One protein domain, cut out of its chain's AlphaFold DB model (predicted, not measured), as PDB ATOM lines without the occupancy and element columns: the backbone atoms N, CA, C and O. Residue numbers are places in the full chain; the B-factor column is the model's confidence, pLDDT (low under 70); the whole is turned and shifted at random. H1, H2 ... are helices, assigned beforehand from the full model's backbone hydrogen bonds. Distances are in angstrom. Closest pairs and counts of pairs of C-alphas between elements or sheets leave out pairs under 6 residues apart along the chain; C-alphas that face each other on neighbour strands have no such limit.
ATOM      1  N   LYS A   2      47.681  -4.200   4.207       78.81
ATOM      2  CA  LYS A   2      47.583  -5.433   3.397       78.81
ATOM      3  C   LYS A   2      47.629  -5.188   1.878       78.81
ATOM      4  O   LYS A   2      48.248  -5.969   1.174       78.81
ATOM      5  N   ILE A   3      47.066  -4.076   1.394       86.56
ATOM      6  CA  ILE A   3      47.012  -3.780  -0.049       86.56
ATOM      7  C   ILE A   3      48.394  -3.537  -0.675       86.56
ATOM      8  O   ILE A   3      48.653  -4.000  -1.776       86.56
ATOM      9  N   PHE A   4      49.323  -2.907   0.056       86.50
ATOM     10  CA  PHE A   4      50.693  -2.692  -0.423       86.50
ATOM     11  C   PHE A   4      51.468  -4.006  -0.542       86.50
ATOM     12  O   PHE A   4      52.188  -4.212  -1.510       86.50
ATOM     13  N   ALA A   5      51.275  -4.929   0.403       88.38
ATOM     14  CA  ALA A   5      51.889  -6.250   0.331       88.38
ATOM     15  C   ALA A   5      51.342  -7.086  -0.842       88.38
ATOM     16  O   ALA A   5      52.090  -7.855  -1.440       88.38
ATOM     17  N   ILE A   6      50.057  -6.926  -1.180       87.81
ATOM     18  CA  ILE A   6      49.431  -7.584  -2.337       87.81
ATOM     19  C   ILE A   6      49.962  -6.980  -3.643       87.81
ATOM     20  O   ILE A   6      50.372  -7.735  -4.517       87.81
ATOM     21  N   GLY A   7      50.055  -5.648  -3.730       88.00
ATOM     22  CA  GLY A   7      50.571  -4.942  -4.910       88.00
ATOM     23  C   GLY A   7      52.047  -5.207  -5.225       88.00
ATOM     24  O   GLY A   7      52.454  -5.092  -6.372       88.00
ATOM     25  N   ILE A   8      52.853  -5.609  -4.232       91.44
ATOM     26  CA  ILE A   8      54.234  -6.075  -4.465       91.44
ATOM     27  C   ILE A   8      54.256  -7.474  -5.109       91.44
ATOM     28  O   ILE A   8      55.207  -7.814  -5.805       91.44
ATOM     29  N   ARG A   9      53.235  -8.307  -4.868       90.75
ATOM     30  CA  ARG A   9      53.196  -9.711  -5.319       90.75
ATOM     31  C   ARG A   9      52.469  -9.906  -6.645       90.75
ATOM     32  O   ARG A   9      52.793 -10.847  -7.363       90.75
ATOM     33  N   ARG A  10      51.461  -9.084  -6.934       91.88
ATOM     34  CA  ARG A  10      50.641  -9.156  -8.150       91.88
ATOM     35  C   ARG A  10      50.082  -7.786  -8.523       91.88
ATOM     36  O   ARG A  10      49.972  -6.913  -7.664       91.88
ATOM     37  N   GLU A  11      49.658  -7.638  -9.776       88.06
ATOM     38  CA  GLU A  11      48.845  -6.494 -10.197       88.06
ATOM     39  C   GLU A  11      47.520  -6.460  -9.418       88.06
ATOM     40  O   GLU A  11      46.901  -7.496  -9.162       88.06
ATOM     41  N   LEU A  12      47.120  -5.264  -8.983       86.88
ATOM     42  CA  LEU A  12      45.933  -5.056  -8.153       86.88
ATOM     43  C   LEU A  12      44.671  -5.050  -9.022       86.88
ATOM     44  O   LEU A  12      44.542  -4.218  -9.922       86.88
ATOM     45  N   GLY A  13      43.728  -5.938  -8.707       85.56
ATOM     46  CA  GLY A  13      42.389  -5.954  -9.303       85.56
ATOM     47  C   GLY A  13      41.424  -4.993  -8.600       85.56
ATOM     48  O   GLY A  13      41.694  -4.510  -7.498       85.56
ATOM     49  N   LEU A  14      40.263  -4.731  -9.208       80.88
ATOM     50  CA  LEU A  14      39.219  -3.875  -8.618       80.88
ATOM     51  C   LEU A  14      38.662  -4.447  -7.303       80.88
ATOM     52  O   LEU A  14      38.290  -3.696  -6.404       80.88
ATOM     53  N   GLU A  15      38.636  -5.770  -7.178       84.00
ATOM     54  CA  GLU A  15      38.193  -6.506  -5.996       84.00
ATOM     55  C   GLU A  15      39.115  -6.355  -4.776       84.00
ATOM     56  O   GLU A  15      38.658  -6.531  -3.644       84.00
ATOM     57  N   ASP A  16      40.386  -5.991  -4.982       84.06
ATOM     58  CA  ASP A  16      41.354  -5.785  -3.897       84.06
ATOM     59  C   ASP A  16      41.164  -4.427  -3.200       84.06
ATOM     60  O   ASP A  16      41.657  -4.213  -2.084       84.06
ATOM     61  N   PHE A  17      40.436  -3.500  -3.834       83.00
ATOM     62  CA  PHE A  17      40.180  -2.182  -3.270       83.00
ATOM     63  C   PHE A  17      39.016  -2.224  -2.271       83.00
ATOM     64  O   PHE A  17      37.918  -2.693  -2.585       83.00
ATOM     65  N   PRO A  18      39.205  -1.688  -1.051       81.00
ATOM     66  CA  PRO A  18      38.115  -1.584  -0.099       81.00
ATOM     67  C   PRO A  18      37.020  -0.670  -0.655       81.00
ATOM     68  O   PRO A  18      37.295   0.397  -1.208       81.00
ATOM     69  N   LYS A  19      35.758  -1.070  -0.462       79.06
ATOM     70  CA  LYS A  19      34.606  -0.236  -0.824       79.06
ATOM     71  C   LYS A  19      34.697   1.123  -0.130       79.06
ATOM     72  O   LYS A  19      35.034   1.198   1.054       79.06
ATOM     73  N   ALA A  20      34.334   2.175  -0.864       77.56
ATOM     74  CA  ALA A  20      34.338   3.537  -0.349       77.56
ATOM     75  C   ALA A  20      33.524   3.635   0.962       77.56
ATOM     76  O   ALA A  20      32.401   3.108   1.036       77.56
ATOM     77  N   PRO A  21      34.060   4.300   2.004       76.44
ATOM     78  CA  PRO A  21      33.334   4.558   3.240       76.44
ATOM     79  C   PRO A  21      31.974   5.207   2.972       76.44
ATOM     80  O   PRO A  21      31.846   6.069   2.106       76.44
ATOM     81  N   LYS A  22      30.950   4.862   3.766       70.62
ATOM     82  CA  LYS A  22      29.609   5.469   3.635       70.62
ATOM     83  C   LYS A  22      29.643   7.002   3.731       70.62
ATOM     84  O   LYS A  22      28.877   7.661   3.045       70.62
ATOM     85  N   ALA A  23      30.564   7.550   4.527       64.81
ATOM     86  CA  ALA A  23      30.785   8.991   4.678       64.81
ATOM     87  C   ALA A  23      31.394   9.677   3.436       64.81
ATOM     88  O   ALA A  23      31.408  10.900   3.362       64.81
ATOM     89  N   GLU A  24      31.924   8.911   2.481       67.25
ATOM     90  CA  GLU A  24      32.452   9.408   1.201       67.25
ATOM     91  C   GLU A  24      31.491   9.171   0.035       67.25
ATOM     92  O   GLU A  24      31.806   9.518  -1.103       67.25
ATOM     93  N   ARG A  25      30.309   8.605   0.300       70.94
ATOM     94  CA  ARG A  25      29.289   8.443  -0.733       70.94
ATOM     95  C   ARG A  25      28.849   9.811  -1.227       70.94
ATOM     96  O   ARG A  25      28.516  10.702  -0.445       70.94
ATOM     97  N   CYS A  26      28.872   9.950  -2.544       70.56
ATOM     98  CA  CYS A  26      28.613  11.211  -3.216       70.56
ATOM     99  C   CYS A  26      27.148  11.629  -3.112       70.56
ATOM    100  O   CYS A  26      26.894  12.821  -3.167       70.56
ATOM    101  N   ASP A  27      26.234  10.687  -2.857       78.44
ATOM    102  CA  ASP A  27      24.781  10.882  -2.824       78.44
ATOM    103  C   ASP A  27      24.348  12.113  -2.013       78.44
ATOM    104  O   ASP A  27      23.564  12.932  -2.479       78.44
ATOM    105  N   TYR A  28      24.887  12.294  -0.803       83.00
ATOM    106  CA  TYR A  28      24.520  13.443   0.031       83.00
ATOM    107  C   TYR A  28      25.092  14.763  -0.506       83.00
ATOM    108  O   TYR A  28      24.415  15.794  -0.499       83.00
ATOM    109  N   ALA A  29      26.347  14.747  -0.959       83.75
ATOM    110  CA  ALA A  29      27.033  15.938  -1.450       83.75
ATOM    111  C   ALA A  29      26.473  16.396  -2.807       83.75
ATOM    112  O   ALA A  29      26.267  17.596  -3.001       83.75
ATOM    113  N   SER A  30      26.182  15.455  -3.711       85.56
ATOM    114  CA  SER A  30      25.543  15.712  -5.002       85.56
ATOM    115  C   SER A  30      24.124  16.229  -4.813       85.56
ATOM    116  O   SER A  30      23.784  17.255  -5.390       85.56
ATOM    117  N   GLU A  31      23.329  15.622  -3.929       87.56
ATOM    118  CA  GLU A  31      21.962  16.071  -3.650       87.56
ATOM    119  C   GLU A  31      21.927  17.488  -3.061       87.56
ATOM    120  O   GLU A  31      21.113  18.329  -3.447       87.56
ATOM    121  N   LYS A  32      22.845  17.791  -2.136       87.81
ATOM    122  CA  LYS A  32      22.975  19.137  -1.565       87.81
ATOM    123  C   LYS A  32      23.379  20.163  -2.625       87.81
ATOM    124  O   LYS A  32      22.836  21.271  -2.634       87.81
ATOM    125  N   LEU A  33      24.310  19.802  -3.509       89.69
ATOM    126  CA  LEU A  33      24.728  20.644  -4.628       89.69
ATOM    127  C   LEU A  33      23.574  20.879  -5.609       89.69
ATOM    128  O   LEU A  33      23.331  22.024  -5.988       89.69
ATOM    129  N   ARG A  34      22.824  19.828  -5.946       87.94
ATOM    130  CA  ARG A  34      21.658  19.867  -6.834       87.94
ATOM    131  C   ARG A  34      20.585  20.819  -6.314       87.94
ATOM    132  O   ARG A  34      20.185  21.729  -7.033       87.94
ATOM    133  N   LYS A  35      20.212  20.711  -5.034       88.88
ATOM    134  CA  LYS A  35      19.244  21.627  -4.398       88.88
ATOM    135  C   LYS A  35      19.685  23.088  -4.455       88.88
ATOM    136  O   LYS A  35      18.883  23.971  -4.751       88.88
ATOM    137  N   ASN A  36      20.959  23.355  -4.171       87.94
ATOM    138  CA  ASN A  36      21.490  24.717  -4.223       87.94
ATOM    139  C   ASN A  36      21.548  25.257  -5.660       87.94
ATOM    140  O   ASN A  36      21.303  26.443  -5.865       87.94
ATOM    141  N   TRP A  37      21.838  24.403  -6.642       88.00
ATOM    142  CA  TRP A  37      21.823  24.756  -8.059       88.00
ATOM    143  C   TRP A  37      20.409  25.064  -8.570       88.00
ATOM    144  O   TRP A  37      20.204  26.084  -9.223       88.00
ATOM    145  N   GLU A  38      19.417  24.243  -8.221       88.25
ATOM    146  CA  GLU A  38      18.008  24.484  -8.561       88.25
ATOM    147  C   GLU A  38      17.491  25.794  -7.946       88.25
ATOM    148  O   GLU A  38      16.810  26.575  -8.614       88.25
ATOM    149  N   TYR A  39      17.872  26.082  -6.697       87.56
ATOM    150  CA  TYR A  39      17.552  27.352  -6.044       87.56
ATOM    151  C   TYR A  39      18.160  28.556  -6.784       87.56
ATOM    152  O   TYR A  39      17.460  29.540  -7.035       87.56
ATOM    153  N   GLU A  40      19.435  28.473  -7.175       87.38
ATOM    154  CA  GLU A  40      20.118  29.529  -7.935       87.38
ATOM    155  C   GLU A  40      19.474  29.734  -9.316       87.38
ATOM    156  O   GLU A  40      19.269  30.870  -9.739       87.38
ATOM    157  N   LEU A  41      19.080  28.653 -10.000       85.81
ATOM    158  CA  LEU A  41      18.363  28.719 -11.278       85.81
ATOM    159  C   LEU A  41      17.022  29.450 -11.149       85.81
ATOM    160  O   LEU A  41      16.684  30.281 -11.993       85.81
ATOM    161  N   LEU A  42      16.252  29.164 -10.095       86.12
ATOM    162  CA  LEU A  42      14.987  29.852  -9.825       86.12
ATOM    163  C   LEU A  42      15.207  31.337  -9.519       86.12
ATOM    164  O   LEU A  42      14.445  32.185  -9.987       86.12
ATOM    165  N   GLN A  43      16.249  31.659  -8.755       83.50
ATOM    166  CA  GLN A  43      16.574  33.033  -8.390       83.50
ATOM    167  C   GLN A  43      17.089  33.838  -9.591       83.50
ATOM    168  O   GLN A  43      16.637  34.958  -9.813       83.50
ATOM    169  N   SER A  44      17.941  33.245 -10.428       81.88
ATOM    170  CA  SER A  44      18.406  33.832 -11.688       81.88
ATOM    171  C   SER A  44      17.247  34.144 -12.639       81.88
ATOM    172  O   SER A  44      17.189  35.254 -13.170       81.88
ATOM    173  N   LYS A  45      16.278  33.224 -12.782       82.62
ATOM    174  CA  LYS A  45      15.060  33.453 -13.582       82.62
ATOM    175  C   LYS A  45      14.214  34.609 -13.049       82.62
ATOM    176  O   LYS A  45      13.653  35.357 -13.839       82.62
ATOM    177  N   ARG A  46      14.119  34.766 -11.725       80.69
ATOM    178  CA  ARG A  46      13.363  35.865 -11.095       80.69
ATOM    179  C   ARG A  46      14.066  37.215 -11.200       80.69
ATOM    180  O   ARG A  46      13.395  38.232 -11.303       80.69
ATOM    181  N   SER A  47      15.394  37.232 -11.147       77.62
ATOM    182  CA  SER A  47      16.193  38.463 -11.123       77.62
ATOM    183  C   SER A  47      16.834  38.820 -12.472       77.62
ATOM    184  O   SER A  47      17.648  39.738 -12.505       77.62
ATOM    185  N   CYS A  48      16.515  38.103 -13.559       74.12
ATOM    186  CA  CYS A  48      17.118  38.256 -14.895       74.12
ATOM    187  C   CYS A  48      18.657  38.355 -14.871       74.12
ATOM    188  O   CYS A  48      19.262  39.109 -15.632       74.12
ATOM    189  N   ARG A  49      19.307  37.610 -13.968       75.00
ATOM    190  CA  ARG A  49      20.763  37.647 -13.763       75.00
ATOM    191  C   ARG A  49      21.423  36.425 -14.393       75.00
ATOM    192  O   ARG A  49      20.867  35.334 -14.315       75.00
ATOM    193  N   ALA A  50      22.629  36.585 -14.941       72.00
ATOM    194  CA  ALA A  50      23.443  35.467 -15.421       72.00
ATOM    195  C   ALA A  50      23.658  34.406 -14.322       72.00
ATOM    196  O   ALA A  50      23.970  34.739 -13.174       72.00
ATOM    197  N   THR A  51      23.485  33.132 -14.677       75.06
ATOM    198  CA  THR A  51      23.679  31.992 -13.777       75.06
ATOM    199  C   THR A  51      25.165  31.768 -13.513       75.06
ATOM    200  O   THR A  51      25.947  31.555 -14.436       75.06
ATOM    201  N   ASN A  52      25.568  31.771 -12.241       77.62
ATOM    202  CA  ASN A  52      26.938  31.453 -11.839       77.62
ATOM    203  C   ASN A  52      26.964  30.143 -11.059       77.62
ATOM    204  O   ASN A  52      26.559  30.100  -9.904       77.62
ATOM    205  N   PHE A  53      27.504  29.084 -11.661       81.75
ATOM    206  CA  PHE A  53      27.628  27.763 -11.028       81.75
ATOM    207  C   PHE A  53      28.543  27.752  -9.789       81.75
ATOM    208  O   PHE A  53      28.354  26.971  -8.858       81.75
ATOM    209  N   VAL A  54      29.512  28.665  -9.745       82.38
ATOM    210  CA  VAL A  54      30.506  28.754  -8.666       82.38
ATOM    211  C   VAL A  54      29.857  29.118  -7.321       82.38
ATOM    212  O   VAL A  54      30.240  28.582  -6.285       82.38
ATOM    213  N   VAL A  55      28.818  29.957  -7.313       83.50
ATOM    214  CA  VAL A  55      28.136  30.406  -6.085       83.50
ATOM    215  C   VAL A  55      27.444  29.258  -5.321       83.50
ATOM    216  O   VAL A  55      27.766  29.053  -4.143       83.50
ATOM    217  N   PRO A  56      26.536  28.465  -5.927       85.31
ATOM    218  CA  PRO A  56      25.889  27.341  -5.250       85.31
ATOM    219  C   PRO A  56      26.878  26.225  -4.901       85.31
ATOM    220  O   PRO A  56      26.705  25.549  -3.882       85.31
ATOM    221  N   LEU A  57      27.949  26.072  -5.682       87.31
ATOM    222  CA  LEU A  57      29.039  25.158  -5.376       87.31
ATOM    223  C   LEU A  57      29.754  25.551  -4.074       87.31
ATOM    224  O   LEU A  57      29.806  24.745  -3.142       87.31
ATOM    225  N   LEU A  58      30.204  26.805  -3.944       85.00
ATOM    226  CA  LEU A  58      30.803  27.295  -2.696       85.00
ATOM    227  C   LEU A  58      29.821  27.203  -1.525       85.00
ATOM    228  O   LEU A  58      30.200  26.783  -0.434       85.00
ATOM    229  N   LYS A  59      28.543  27.536  -1.735       86.75
ATOM    230  CA  LYS A  59      27.511  27.465  -0.688       86.75
ATOM    231  C   LYS A  59      27.311  26.040  -0.160       86.75
ATOM    232  O   LYS A  59      27.085  25.857   1.038       86.75
ATOM    233  N   SER A  60      27.432  25.037  -1.029       86.56
ATOM    234  CA  SER A  60      27.280  23.618  -0.681       86.56
ATOM    235  C   SER A  60      28.414  23.113   0.215       86.56
ATOM    236  O   SER A  60      28.143  22.411   1.197       86.56
ATOM    237  N   PHE A  61      29.647  23.544  -0.069       87.81
ATOM    238  CA  PHE A  61      30.874  23.115   0.617       87.81
ATOM    239  C   PHE A  61      31.436  24.152   1.607       87.81
ATOM    240  O   PHE A  61      32.516  23.958   2.157       87.81
ATOM    241  N   LYS A  62      30.700  25.234   1.902       88.38
ATOM    242  CA  LYS A  62      31.184  26.360   2.723       88.38
ATOM    243  C   LYS A  62      31.779  25.949   4.072       88.38
ATOM    244  O   LYS A  62      32.778  26.515   4.487       88.38
ATOM    245  N   ALA A  63      31.176  24.972   4.752       87.25
ATOM    246  CA  ALA A  63      31.645  24.530   6.062       87.25
ATOM    247  C   ALA A  63      33.018  23.854   5.951       87.25
ATOM    248  O   ALA A  63      33.930  24.186   6.698       87.25
ATOM    249  N   GLU A  64      33.182  22.967   4.967       88.06
ATOM    250  CA  GLU A  64      34.443  22.268   4.709       88.06
ATOM    251  C   GLU A  64      35.537  23.249   4.264       88.06
ATOM    252  O   GLU A  64      36.674  23.146   4.722       88.06
ATOM    253  N   LEU A  65      35.177  24.255   3.455       88.12
ATOM    254  CA  LEU A  65      36.085  25.321   3.022       88.12
ATOM    255  C   LEU A  65      36.530  26.222   4.181       88.12
ATOM    256  O   LEU A  65      37.719  26.498   4.302       88.12
ATOM    257  N   ILE A  66      35.611  26.650   5.055       91.50
ATOM    258  CA  ILE A  66      35.938  27.487   6.223       91.50
ATOM    259  C   ILE A  66      36.846  26.727   7.189       91.50
ATOM    260  O   ILE A  66      37.837  27.280   7.655       91.50
ATOM    261  N   ILE A  67      36.548  25.452   7.462       90.31
ATOM    262  CA  ILE A  67      37.391  24.606   8.316       90.31
ATOM    263  C   ILE A  67      38.785  24.455   7.700       90.31
ATOM    264  O   ILE A  67      39.786  24.611   8.397       90.31
ATOM    265  N   SER A  68      38.864  24.204   6.388       88.88
ATOM    266  CA  SER A  68      40.144  24.101   5.683       88.88
ATOM    267  C   SER A  68      40.928  25.417   5.731       88.88
ATOM    268  O   SER A  68      42.141  25.394   5.914       88.88
ATOM    269  N   LEU A  69      40.255  26.560   5.595       90.75
ATOM    270  CA  LEU A  69      40.887  27.877   5.659       90.75
ATOM    271  C   LEU A  69      41.417  28.182   7.063       90.75
ATOM    272  O   LEU A  69      42.555  28.623   7.205       90.75
ATOM    273  N   LEU A  70      40.619  27.912   8.100       90.81
ATOM    274  CA  LEU A  70      41.015  28.128   9.490       90.81
ATOM    275  C   LEU A  70      42.239  27.280   9.856       90.81
ATOM    276  O   LEU A  70      43.202  27.791  10.419       90.81
ATOM    277  N   MET A  71      42.230  26.000   9.478       88.19
ATOM    278  CA  MET A  71      43.366  25.105   9.706       88.19
ATOM    279  C   MET A  71      44.613  25.553   8.943       88.19
ATOM    280  O   MET A  71      45.714  25.508   9.490       88.19
ATOM    281  N   HIS A  72      44.453  26.024   7.704       89.38
ATOM    282  CA  HIS A  72      45.561  26.570   6.928       89.38
ATOM    283  C   HIS A  72      46.185  27.794   7.610       89.38
ATOM    284  O   HIS A  72      47.403  27.850   7.754       89.38
ATOM    285  N   LEU A  73      45.362  28.712   8.120       90.88
ATOM    286  CA  LEU A  73      45.831  29.893   8.842       90.88
ATOM    287  C   LEU A  73      46.608  29.529  10.120       90.88
ATOM    288  O   LEU A  73      47.659  30.108  10.386       90.88
ATOM    289  N   CYS A  74      46.131  28.546  10.893       88.38
ATOM    290  CA  CYS A  74      46.839  28.052  12.082       88.38
ATOM    291  C   CYS A  74      48.184  27.384  11.747       88.38
ATOM    292  O   CYS A  74      49.146  27.473  12.512       88.38
ATOM    293  N   MET A  75      48.264  26.690  10.613       87.81
ATOM    294  CA  MET A  75      49.526  26.111  10.155       87.81
ATOM    295  C   MET A  75      50.516  27.192   9.722       87.81
ATOM    296  O   MET A  75      51.689  27.124  10.086       87.81
ATOM    297  N   GLU A  76      50.041  28.199   8.995       89.06
ATOM    298  CA  GLU A  76      50.876  29.301   8.523       89.06
ATOM    299  C   GLU A  76      51.465  30.094   9.697       89.06
ATOM    300  O   GLU A  76      52.666  30.360   9.728       89.06
ATOM    301  N   SER A  77      50.666  30.378  10.732       89.06
ATOM    302  CA  SER A  77      51.159  31.063  11.933       89.06
ATOM    303  C   SER A  77      52.239  30.263  12.673       89.06
ATOM    304  O   SER A  77      53.211  30.839  13.166       89.06
ATOM    305  N   THR A  78      52.121  28.932  12.697       87.38
ATOM    306  CA  THR A  78      53.135  28.045  13.290       87.38
ATOM    307  C   THR A  78      54.437  28.068  12.486       87.38
ATOM    308  O   THR A  78      55.517  28.119  13.072       87.38
ATOM    309  N   SER A  79      54.348  28.092  11.152       88.38
ATOM    310  CA  SER A  79      55.509  28.218  10.257       88.38
ATOM    311  C   SER A  79      56.268  29.530  10.501       88.38
ATOM    312  O   SER A  79      57.492  29.539  10.641       88.38
ATOM    313  N   VAL A  80      55.536  30.638  10.666       90.50
ATOM    314  CA  VAL A  80      56.119  31.942  11.020       90.50
ATOM    315  C   VAL A  80      56.810  31.887  12.386       90.50
ATOM    316  O   VAL A  80      57.935  32.367  12.524       90.50
ATOM    317  N   ALA A  81      56.195  31.253  13.389       87.94
ATOM    318  CA  ALA A  81      56.808  31.088  14.708       87.94
ATOM    319  C   ALA A  81      58.112  30.268  14.650       87.94
ATOM    320  O   ALA A  81      59.098  30.632  15.290       87.94
ATOM    321  N   GLN A  82      58.157  29.202  13.844       89.44
ATOM    322  CA  GLN A  82      59.376  28.415  13.615       89.44
ATOM    323  C   GLN A  82      60.495  29.258  12.993       89.44
ATOM    324  O   GLN A  82      61.641  29.174  13.438       89.44
ATOM    325  N   ALA A  83      60.173  30.110  12.016       89.94
ATOM    326  CA  ALA A  83      61.145  31.019  11.410       89.94
ATOM    327  C   ALA A  83      61.722  32.019  12.430       89.94
ATOM    328  O   ALA A  83      62.929  32.275  12.432       89.94
ATOM    329  N   LEU A  84      60.896  32.534  13.348       88.06
ATOM    330  CA  LEU A  84      61.355  33.402  14.437       88.06
ATOM    331  C   LEU A  84      62.292  32.668  15.408       88.06
ATOM    332  O   LEU A  84      63.327  33.218  15.783       88.06
ATOM    333  N   LEU A  85      61.979  31.418  15.771       85.19
ATOM    334  CA  LEU A  85      62.838  30.587  16.627       85.19
ATOM    335  C   LEU A  85      64.215  30.346  15.996       85.19
ATOM    336  O   LEU A  85      65.232  30.457  16.681       85.19
ATOM    337  N   ILE A  86      64.262  30.072  14.689       89.19
ATOM    338  CA  ILE A  86      65.523  29.960  13.938       89.19
ATOM    339  C   ILE A  86      66.300  31.279  14.006       89.19
ATOM    340  O   ILE A  86      67.503  31.269  14.264       89.19
ATOM    341  N   GLY A  87      65.616  32.415  13.845       86.38
ATOM    342  CA  GLY A  87      66.216  33.741  13.996       86.38
ATOM    343  C   GLY A  87      66.877  33.950  15.362       86.38
ATOM    344  O   GLY A  87      67.992  34.465  15.428       86.38
ATOM    345  N   THR A  88      66.246  33.494  16.447       80.31
ATOM    346  CA  THR A  88      66.817  33.542  17.804       80.31
ATOM    347  C   THR A  88      68.069  32.671  17.936       80.31
ATOM    348  O   THR A  88      69.064  33.112  18.509       80.31
ATOM    349  N   ILE A  89      68.061  31.465  17.357       84.12
ATOM    350  CA  ILE A  89      69.232  30.573  17.357       84.12
ATOM    351  C   ILE A  89      70.396  31.211  16.583       84.12
ATOM    352  O   ILE A  89      71.526  31.213  17.062       84.12
ATOM    353  N   ILE A  90      70.134  31.810  15.417       86.06
ATOM    354  CA  ILE A  90      71.167  32.491  14.618       86.06
ATOM    355  C   ILE A  90      71.752  33.689  15.379       86.06
ATOM    356  O   ILE A  90      72.966  33.882  15.370       86.06
ATOM    357  N   ARG A  91      70.916  34.476  16.073       81.62
ATOM    358  CA  ARG A  91      71.375  35.607  16.899       81.62
ATOM    359  C   ARG A  91      72.286  35.168  18.041       81.62
ATOM    360  O   ARG A  91      73.262  35.853  18.297       81.62
ATOM    361  N   TYR A  92      72.025  34.012  18.655       76.25
ATOM    362  CA  TYR A  92      72.928  33.429  19.652       76.25
ATOM    363  C   TYR A  92      74.317  33.097  19.076       76.25
ATOM    364  O   TYR A  92      75.330  33.332  19.732       76.25
ATOM    365  N   PHE A  93      74.384  32.570  17.847       76.19
ATOM    366  CA  PHE A  93      75.658  32.254  17.188       76.19
ATOM    367  C   PHE A  93      76.380  33.483  16.611       76.19
ATOM    368  O   PHE A  93      77.590  33.432  16.388       76.19
ATOM    369  N   SER A  94      75.670  34.588  16.373       79.81
ATOM    370  CA  SER A  94      76.262  35.838  15.898       79.81
ATOM    371  C   SER A  94      76.898  36.588  17.073       79.81
ATOM    372  O   SER A  94      76.212  37.094  17.955       79.81
ATOM    373  N   ALA A  95      78.230  36.650  17.103       59.06
ATOM    374  CA  ALA A  95      79.058  37.034  18.255       59.06
ATOM    375  C   ALA A  95      78.910  38.484  18.797       59.06
ATOM    376  O   ALA A  95      79.722  38.890  19.631       59.06
ATOM    377  N   ASN A  96      77.908  39.253  18.353       58.22
ATOM    378  CA  ASN A  96      77.733  40.672  18.687       58.22
ATOM    379  C   ASN A  96      76.936  40.952  19.976       58.22
ATOM    380  O   ASN A  96      77.094  42.036  20.521       58.22
ATOM    381  N   ASP A  97      76.161  40.000  20.510       57.06
ATOM    382  CA  ASP A  97      75.341  40.205  21.720       57.06
ATOM    383  C   ASP A  97      75.666  39.167  22.809       57.06
ATOM    384  O   ASP A  97      74.873  38.288  23.142       57.06
ATOM    385  N   LYS A  98      76.861  39.262  23.409       53.78
ATOM    386  CA  LYS A  98      77.305  38.372  24.508       53.78
ATOM    387  C   LYS A  98      76.541  38.551  25.833       53.78
ATOM    388  O   LYS A  98      76.910  37.937  26.829       53.78
ATOM    389  N   THR A  99      75.506  39.387  25.878       56.16
ATOM    390  CA  THR A  99      74.864  39.829  27.125       56.16
ATOM    391  C   THR A  99      73.446  39.299  27.351       56.16
ATOM    392  O   THR A  99      72.996  39.352  28.488       56.16
ATOM    393  N   ASN A 100      72.755  38.743  26.344       56.72
ATOM    394  CA  ASN A 100      71.308  38.470  26.461       56.72
ATOM    395  C   ASN A 100      70.839  37.036  26.145       56.72
ATOM    396  O   ASN A 100      69.644  36.767  26.238       56.72
ATOM    397  N   SER A 101      71.705  36.097  25.751       59.47
ATOM    398  CA  SER A 101      71.259  34.732  25.408       59.47
ATOM    399  C   SER A 101      72.213  33.674  25.944       59.47
ATOM    400  O   SER A 101      73.353  33.551  25.497       59.47
ATOM    401  N   THR A 102      71.742  32.900  26.920       74.06
ATOM    402  CA  THR A 102      72.530  31.841  27.558       74.06
ATOM    403  C   THR A 102      72.557  30.604  26.657       74.06
ATOM    404  O   THR A 102      71.599  30.331  25.936       74.06
ATOM    405  N   PHE A 103      73.618  29.787  26.726       76.25
ATOM    406  CA  PHE A 103      73.686  28.477  26.048       76.25
ATOM    407  C   PHE A 103      72.429  27.618  26.286       76.25
ATOM    408  O   PHE A 103      71.964  26.912  25.391       76.25
ATOM    409  N   ASN A 104      71.847  27.718  27.484       79.06
ATOM    410  CA  ASN A 104      70.618  27.025  27.843       79.06
ATOM    411  C   ASN A 104      69.405  27.504  27.023       79.06
ATOM    412  O   ASN A 104      68.595  26.681  26.609       79.06
ATOM    413  N   ASP A 105      69.308  28.801  26.721       78.12
ATOM    414  CA  ASP A 105      68.206  29.376  25.941       78.12
ATOM    415  C   ASP A 105      68.292  28.945  24.477       78.12
ATOM    416  O   ASP A 105      67.297  28.518  23.894       78.12
ATOM    417  N   ALA A 106      69.498  28.955  23.903       80.69
ATOM    418  CA  ALA A 106      69.740  28.479  22.544       80.69
ATOM    419  C   ALA A 106      69.480  26.971  22.402       80.69
ATOM    420  O   ALA A 106      68.846  26.528  21.442       80.69
ATOM    421  N   ARG A 107      69.910  26.172  23.390       84.50
ATOM    422  CA  ARG A 107      69.638  24.730  23.440       84.50
ATOM    423  C   ARG A 107      68.140  24.443  23.568       84.50
ATOM    424  O   ARG A 107      67.625  23.594  22.844       84.50
ATOM    425  N   ASN A 108      67.437  25.152  24.449       85.38
ATOM    426  CA  ASN A 108      65.994  24.994  24.623       85.38
ATOM    427  C   ASN A 108      65.231  25.423  23.362       85.38
ATOM    428  O   ASN A 108      64.351  24.691  22.912       85.38
ATOM    429  N   ALA A 109      65.616  26.537  22.732       85.38
ATOM    430  CA  ALA A 109      65.043  26.986  21.466       85.38
ATOM    431  C   ALA A 109      65.230  25.948  20.346       85.38
ATOM    432  O   ALA A 109      64.286  25.675  19.608       85.38
ATOM    433  N   ALA A 110      66.404  25.312  20.250       88.19
ATOM    434  CA  ALA A 110      66.660  24.255  19.271       88.19
ATOM    435  C   ALA A 110      65.800  23.000  19.512       88.19
ATOM    436  O   ALA A 110      65.249  22.438  18.566       88.19
ATOM    437  N   ILE A 111      65.628  22.575  20.769       91.81
ATOM    438  CA  ILE A 111      64.768  21.430  21.121       91.81
ATOM    439  C   ILE A 111      63.298  21.730  20.777       91.81
ATOM    440  O   ILE A 111      62.615  20.900  20.164       91.81
ATOM    441  N   ILE A 112      62.815  22.924  21.126       90.94
ATOM    442  CA  ILE A 112      61.455  23.385  20.806       90.94
ATOM    443  C   ILE A 112      61.259  23.456  19.286       90.94
ATOM    444  O   ILE A 112      60.254  22.974  18.767       90.94
ATOM    445  N   LEU A 113      62.238  23.978  18.550       92.31
ATOM    446  CA  LEU A 113      62.192  24.024  17.095       92.31
ATOM    447  C   LEU A 113      62.096  22.613  16.492       92.31
ATOM    448  O   LEU A 113      61.157  22.339  15.746       92.31
ATOM    449  N   CYS A 114      63.001  21.699  16.851       92.56
ATOM    450  CA  CYS A 114      63.016  20.330  16.327       92.56
ATOM    451  C   CYS A 114      61.705  19.581  16.611       92.56
ATOM    452  O   CYS A 114      61.124  18.979  15.708       92.56
ATOM    453  N   SER A 115      61.207  19.652  17.849       91.81
ATOM    454  CA  SER A 115      59.921  19.046  18.223       91.81
ATOM    455  C   SER A 115      58.747  19.655  17.449       91.81
ATOM    456  O   SER A 115      57.912  18.919  16.919       91.81
ATOM    457  N   SER A 116      58.719  20.982  17.294       90.81
ATOM    458  CA  SER A 116      57.674  21.666  16.528       90.81
ATOM    459  C   SER A 116      57.668  21.262  15.048       90.81
ATOM    460  O   SER A 116      56.596  21.119  14.467       90.81
ATOM    461  N   LEU A 117      58.834  21.022  14.436       91.12
ATOM    462  CA  LEU A 117      58.944  20.609  13.032       91.12
ATOM    463  C   LEU A 117      58.337  19.223  12.795       91.12
ATOM    464  O   LEU A 117      57.627  19.020  11.807       91.12
ATOM    465  N   VAL A 118      58.572  18.282  13.715       91.25
ATOM    466  CA  VAL A 118      57.994  16.931  13.639       91.25
ATOM    467  C   VAL A 118      56.472  17.000  13.746       91.25
ATOM    468  O   VAL A 118      55.771  16.442  12.899       91.25
ATOM    469  N   ILE A 119      55.955  17.738  14.734       89.69
ATOM    470  CA  ILE A 119      54.510  17.933  14.927       89.69
ATOM    471  C   ILE A 119      53.894  18.584  13.683       89.69
ATOM    472  O   ILE A 119      52.895  18.099  13.151       89.69
ATOM    473  N   PHE A 120      54.521  19.645  13.176       89.94
ATOM    474  CA  PHE A 120      54.058  20.369  11.998       89.94
ATOM    475  C   PHE A 120      54.018  19.485  10.745       89.94
ATOM    476  O   PHE A 120      53.056  19.541   9.981       89.94
ATOM    477  N   SER A 121      55.015  18.617  10.558       90.12
ATOM    478  CA  SER A 121      55.050  17.656   9.451       90.12
ATOM    479  C   SER A 121      53.855  16.694   9.484       90.12
ATOM    480  O   SER A 121      53.161  16.523   8.478       90.12
ATOM    481  N   VAL A 122      53.551  16.123  10.656       90.31
ATOM    482  CA  VAL A 122      52.412  15.206  10.832       90.31
ATOM    483  C   VAL A 122      51.081  15.924  10.592       90.31
ATOM    484  O   VAL A 122      50.226  15.411   9.865       90.31
ATOM    485  N   LEU A 123      50.910  17.124  11.153       88.38
ATOM    486  CA  LEU A 123      49.694  17.924  10.980       88.38
ATOM    487  C   LEU A 123      49.461  18.301   9.516       88.38
ATOM    488  O   LEU A 123      48.343  18.164   9.017       88.38
ATOM    489  N   ARG A 124      50.516  18.704   8.801       86.94
ATOM    490  CA  ARG A 124      50.425  19.052   7.379       86.94
ATOM    491  C   ARG A 124      49.957  17.870   6.537       86.94
ATOM    492  O   ARG A 124      49.126  18.049   5.651       86.94
ATOM    493  N   HIS A 125      50.451  16.665   6.823       89.19
ATOM    494  CA  HIS A 125      50.020  15.461   6.114       89.19
ATOM    495  C   HIS A 125      48.531  15.161   6.354       89.19
ATOM    496  O   HIS A 125      47.794  14.882   5.409       89.19
ATOM    497  N   GLN A 126      48.068  15.262   7.606       89.00
ATOM    498  CA  GLN A 126      46.650  15.093   7.952       89.00
ATOM    499  C   GLN A 126      45.767  16.132   7.250       89.00
ATOM    500  O   GLN A 126      44.738  15.785   6.668       89.00
ATOM    501  N   PHE A 127      46.192  17.396   7.250       88.75
ATOM    502  CA  PHE A 127      45.480  18.476   6.576       88.75
ATOM    503  C   PHE A 127      45.385  18.249   5.068       88.75
ATOM    504  O   PHE A 127      44.295  18.293   4.506       88.75
ATOM    505  N   PHE A 128      46.511  17.955   4.415       88.38
ATOM    506  CA  PHE A 128      46.545  17.708   2.977       88.38
ATOM    507  C   PHE A 128      45.603  16.568   2.593       88.38
ATOM    508  O   PHE A 128      44.815  16.690   1.655       88.38
ATOM    509  N   PHE A 129      45.620  15.491   3.374       90.25
ATOM    510  CA  PHE A 129      44.726  14.362   3.181       90.25
ATOM    511  C   PHE A 129      43.247  14.741   3.332       90.25
ATOM    512  O   PHE A 129      42.417  14.335   2.515       90.25
ATOM    513  N   TYR A 130      42.906  15.549   4.338       89.38
ATOM    514  CA  TYR A 130      41.550  16.062   4.524       89.38
ATOM    515  C   TYR A 130      41.099  16.921   3.334       89.38
ATOM    516  O   TYR A 130      40.051  16.653   2.743       89.38
ATOM    517  N   THR A 131      41.908  17.899   2.921       88.88
ATOM    518  CA  THR A 131      41.589  18.788   1.795       88.88
ATOM    519  C   THR A 131      41.456  18.015   0.482       88.88
ATOM    520  O   THR A 131      40.541  18.279  -0.297       88.88
ATOM    521  N   GLN A 132      42.304  17.011   0.241       90.69
ATOM    522  CA  GLN A 132      42.178  16.146  -0.934       90.69
ATOM    523  C   GLN A 132      40.873  15.348  -0.937       90.69
ATOM    524  O   GLN A 132      40.209  15.276  -1.971       90.69
ATOM    525  N   ARG A 133      40.467  14.782   0.206       88.12
ATOM    526  CA  ARG A 133      39.185  14.068   0.320       88.12
ATOM    527  C   ARG A 133      38.003  14.976  -0.012       88.12
ATOM    528  O   ARG A 133      37.121  14.569  -0.765       88.12
ATOM    529  N   VAL A 134      38.005  16.207   0.499       88.62
ATOM    530  CA  VAL A 134      36.990  17.223   0.176       88.62
ATOM    531  C   VAL A 134      36.984  17.533  -1.323       88.62
ATOM    532  O   VAL A 134      35.929  17.525  -1.957       88.62
ATOM    533  N   ALA A 135      38.160  17.731  -1.924       90.00
ATOM    534  CA  ALA A 135      38.282  18.016  -3.350       90.00
ATOM    535  C   ALA A 135      37.761  16.868  -4.230       90.00
ATOM    536  O   ALA A 135      37.104  17.123  -5.239       90.00
ATOM    537  N   ILE A 136      38.013  15.611  -3.852       90.12
ATOM    538  CA  ILE A 136      37.479  14.440  -4.562       90.12
ATOM    539  C   ILE A 136      35.949  14.434  -4.486       90.12
ATOM    540  O   ILE A 136      35.301  14.340  -5.524       90.12
ATOM    541  N   ARG A 137      35.366  14.634  -3.297       88.00
ATOM    542  CA  ARG A 137      33.903  14.722  -3.131       88.00
ATOM    543  C   ARG A 137      33.292  15.826  -3.987       88.00
ATOM    544  O   ARG A 137      32.268  15.613  -4.629       88.00
ATOM    545  N   MET A 138      33.931  16.992  -4.012       89.19
ATOM    546  CA  MET A 138      33.505  18.131  -4.819       89.19
ATOM    547  C   MET A 138      33.537  17.797  -6.313       89.19
ATOM    548  O   MET A 138      32.542  18.007  -7.003       89.19
ATOM    549  N   LYS A 139      34.642  17.223  -6.809       90.69
ATOM    550  CA  LYS A 139      34.774  16.802  -8.212       90.69
ATOM    551  C   LYS A 139      33.705  15.785  -8.595       90.69
ATOM    552  O   LYS A 139      33.025  15.985  -9.595       90.69
ATOM    553  N   THR A 140      33.505  14.743  -7.791       89.50
ATOM    554  CA  THR A 140      32.504  13.716  -8.094       89.50
ATOM    555  C   THR A 140      31.083  14.275  -8.071       89.50
ATOM    556  O   THR A 140      30.303  13.963  -8.965       89.50
ATOM    557  N   ALA A 141      30.748  15.158  -7.124       90.12
ATOM    558  CA  ALA A 141      29.442  15.818  -7.092       90.12
ATOM    559  C   ALA A 141      29.187  16.674  -8.349       90.12
ATOM    560  O   ALA A 141      28.086  16.647  -8.895       90.12
ATOM    561  N   ILE A 142      30.204  17.395  -8.835       90.00
ATOM    562  CA  ILE A 142      30.121  18.163 -10.088       90.00
ATOM    563  C   ILE A 142      29.910  17.224 -11.281       90.00
ATOM    564  O   ILE A 142      29.044  17.484 -12.112       90.00
ATOM    565  N   SER A 143      30.664  16.124 -11.361       90.19
ATOM    566  CA  SER A 143      30.524  15.142 -12.442       90.19
ATOM    567  C   SER A 143      29.124  14.529 -12.494       90.19
ATOM    568  O   SER A 143      28.565  14.414 -13.580       90.19
ATOM    569  N   VAL A 144      28.540  14.190 -11.339       89.81
ATOM    570  CA  VAL A 144      27.157  13.690 -11.255       89.81
ATOM    571  C   VAL A 144      26.172  14.730 -11.787       89.81
ATOM    572  O   VAL A 144      25.347  14.403 -12.633       89.81
ATOM    573  N   LEU A 145      26.304  15.993 -11.375       88.69
ATOM    574  CA  LEU A 145      25.413  17.061 -11.830       88.69
ATOM    575  C   LEU A 145      25.495  17.291 -13.350       88.69
ATOM    576  O   LEU A 145      24.475  17.492 -14.006       88.69
ATOM    577  N   ILE A 146      26.705  17.260 -13.920       89.62
ATOM    578  CA  ILE A 146      26.903  17.381 -15.372       89.62
ATOM    579  C   ILE A 146      26.252  16.197 -16.091       89.62
ATOM    580  O   ILE A 146      25.558  16.397 -17.085       89.62
ATOM    581  N   PHE A 147      26.444  14.980 -15.581       89.12
ATOM    582  CA  PHE A 147      25.861  13.779 -16.169       89.12
ATOM    583  C   PHE A 147      24.327  13.826 -16.166       89.12
ATOM    584  O   PHE A 147      23.706  13.578 -17.197       89.12
ATOM    585  N   GLU A 148      23.713  14.224 -15.049       87.62
ATOM    586  CA  GLU A 148      22.261  14.421 -14.950       87.62
ATOM    587  C   GLU A 148      21.759  15.492 -15.925       87.62
ATOM    588  O   GLU A 148      20.715  15.336 -16.559       87.62
ATOM    589  N   LYS A 149      22.515  16.584 -16.082       87.75
ATOM    590  CA  LYS A 149      22.157  17.676 -16.988       87.75
ATOM    591  C   LYS A 149      22.180  17.236 -18.453       87.75
ATOM    592  O   LYS A 149      21.201  17.476 -19.156       87.75
ATOM    593  N   VAL A 150      23.252  16.573 -18.889       90.25
ATOM    594  CA  VAL A 150      23.381  16.058 -20.262       90.25
ATOM    595  C   VAL A 150      22.343  14.967 -20.526       90.25
ATOM    596  O   VAL A 150      21.684  14.987 -21.561       90.25
ATOM    597  N   GLY A 151      22.134  14.053 -19.574       89.25
ATOM    598  CA  GLY A 151      21.125  12.999 -19.692       89.25
ATOM    599  C   GLY A 151      19.714  13.555 -19.899       89.25
ATOM    600  O   GLY A 151      18.986  13.082 -20.770       89.25
ATOM    601  N   ASN A 152      19.346  14.608 -19.165       87.12
ATOM    602  CA  ASN A 152      18.044  15.260 -19.319       87.12
ATOM    603  C   ASN A 152      17.869  15.942 -20.684       87.12
ATOM    604  O   ASN A 152      16.778  15.891 -21.249       87.12
ATOM    605  N   GLU A 153      18.919  16.557 -21.232       85.25
ATOM    606  CA  GLU A 153      18.861  17.181 -22.562       85.25
ATOM    607  C   GLU A 153      18.681  16.137 -23.666       85.25
ATOM    608  O   GLU A 153      17.812  16.291 -24.522       85.25
ATOM    609  N   VAL A 154      19.415  15.025 -23.589       86.56
ATOM    610  CA  VAL A 154      19.275  13.907 -24.535       86.56
ATOM    611  C   VAL A 154      17.860  13.319 -24.489       86.56
ATOM    612  O   VAL A 154      17.252  13.089 -25.534       86.56
ATOM    613  N   LEU A 155      17.298  13.119 -23.293       83.25
ATOM    614  CA  LEU A 155      15.925  12.623 -23.136       83.25
ATOM    615  C   LEU A 155      14.883  13.581 -23.731       83.25
ATOM    616  O   LEU A 155      13.900  13.124 -24.324       83.25
ATOM    617  N   GLN A 156      15.089  14.896 -23.610       82.88
ATOM    618  CA  GLN A 156      14.225  15.890 -24.249       82.88
ATOM    619  C   GLN A 156      14.315  15.823 -25.778       82.88
ATOM    620  O   GLN A 156      13.273  15.822 -26.432       82.88
ATOM    621  N   SER A 157      15.517  15.699 -26.349       81.50
ATOM    622  CA  SER A 157      15.707  15.562 -27.800       81.50
ATOM    623  C   SER A 157      15.019  14.314 -28.361       81.50
ATOM    624  O   SER A 157      14.270  14.414 -29.329       81.50
ATOM    625  N   VAL A 158      15.190  13.156 -27.713       83.44
ATOM    626  CA  VAL A 158      14.543  11.899 -28.136       83.44
ATOM    627  C   VAL A 158      13.019  11.991 -28.025       83.44
ATOM    628  O   VAL A 158      12.299  11.549 -28.919       83.44
ATOM    629  N   SER A 159      12.506  12.602 -26.953       79.81
ATOM    630  CA  SER A 159      11.061  12.790 -26.780       79.81
ATOM    631  C   SER A 159      10.464  13.678 -27.877       79.81
ATOM    632  O   SER A 159       9.381  13.381 -28.376       79.81
ATOM    633  N   LEU A 160      11.174  14.734 -28.290       82.12
ATOM    634  CA  LEU A 160      10.749  15.613 -29.383       82.12
ATOM    635  C   LEU A 160      10.748  14.896 -30.740       82.12
ATOM    636  O   LEU A 160       9.795  15.059 -31.498       82.12
ATOM    637  N   GLU A 161      11.747  14.058 -31.032       83.31
ATOM    638  CA  GLU A 161      11.769  13.257 -32.265       83.31
ATOM    639  C   GLU A 161      10.623  12.240 -32.327       83.31
ATOM    640  O   GLU A 161       9.990  12.083 -33.370       83.31
ATOM    641  N   ILE A 162      10.304  11.579 -31.209       81.38
ATOM    642  CA  ILE A 162       9.179  10.635 -31.139       81.38
ATOM    643  C   ILE A 162       7.847  11.357 -31.371       81.38
ATOM    644  O   ILE A 162       6.976  10.818 -32.053       81.38
ATOM    645  N   ILE A 163       7.680  12.569 -30.830       78.56
ATOM    646  CA  ILE A 163       6.471  13.380 -31.032       78.56
ATOM    647  C   ILE A 163       6.362  13.839 -32.492       78.56
ATOM    648  O   ILE A 163       5.291  13.723 -33.080       78.56
ATOM    649  N   LEU A 164       7.462  14.295 -33.100       79.25
ATOM    650  CA  LEU A 164       7.489  14.732 -34.500       79.25
ATOM    651  C   LEU A 164       7.253  13.591 -35.492       79.25
ATOM    652  O   LEU A 164       6.663  13.821 -36.535       79.25
ATOM    653  N   LYS A 165       7.682  12.364 -35.174       79.25
ATOM    654  CA  LYS A 165       7.458  11.183 -36.023       79.25
ATOM    655  C   LYS A 165       6.051  10.585 -35.874       79.25
ATOM    656  O   LYS A 165       5.691   9.678 -36.619       79.25
ATOM    657  N   ARG A 166       5.289  11.034 -34.869       72.25
ATOM    658  CA  ARG A 166       3.926  10.570 -34.568       72.25
ATOM    659  C   ARG A 166       2.836  11.500 -35.121       72.25
ATOM    660  O   ARG A 166       1.677  11.090 -35.123       72.25
TER     661      ARG A 166
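This is residues 2 to 166 of the 167 residues of the protein "Multidrug resistance-associated protein 4-like protein" of Leptotrombidium deliense (UniProt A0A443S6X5). One long helix, H4, makes the longest axis; H3 folds beside part of it, H2 crosses it, and small H1 lies away. The printed part has 165 residues with four named helices, H1 to H4. It is all helix and extended, with radius of gyration of the C-alphas 26.9 A and spans 98 by 56 by 22 A.

H4, residues 103 to 164, and H3, residues 54 to 93, form a hairpin, closest C-alphas Ile 89 and Ala 106, 5.6 A. H2, residues 26 to 47, touches H4 with 26 to 34 alone, at a steep tilt of 65 degrees, closest C-alphas Ser 30 and Ala 141, 4.4 A. H1, residues 2 to 9, is apart from these. Every O i to N i+4 pair is within hydrogen-bond range in H2 and H4; H1 has 3 of 4, H3 34 of 36.

H4 runs 90.8 A from C-alpha 103 (73.686, 28.477, 26.048) to C-alpha 164 (7.489, 14.732, -34.500). H3 has a kink of 73 degrees near residue 61.

The link H1 to H2 is long; pLDDT is under 70 at residues 23 to 24 and 95 to 101.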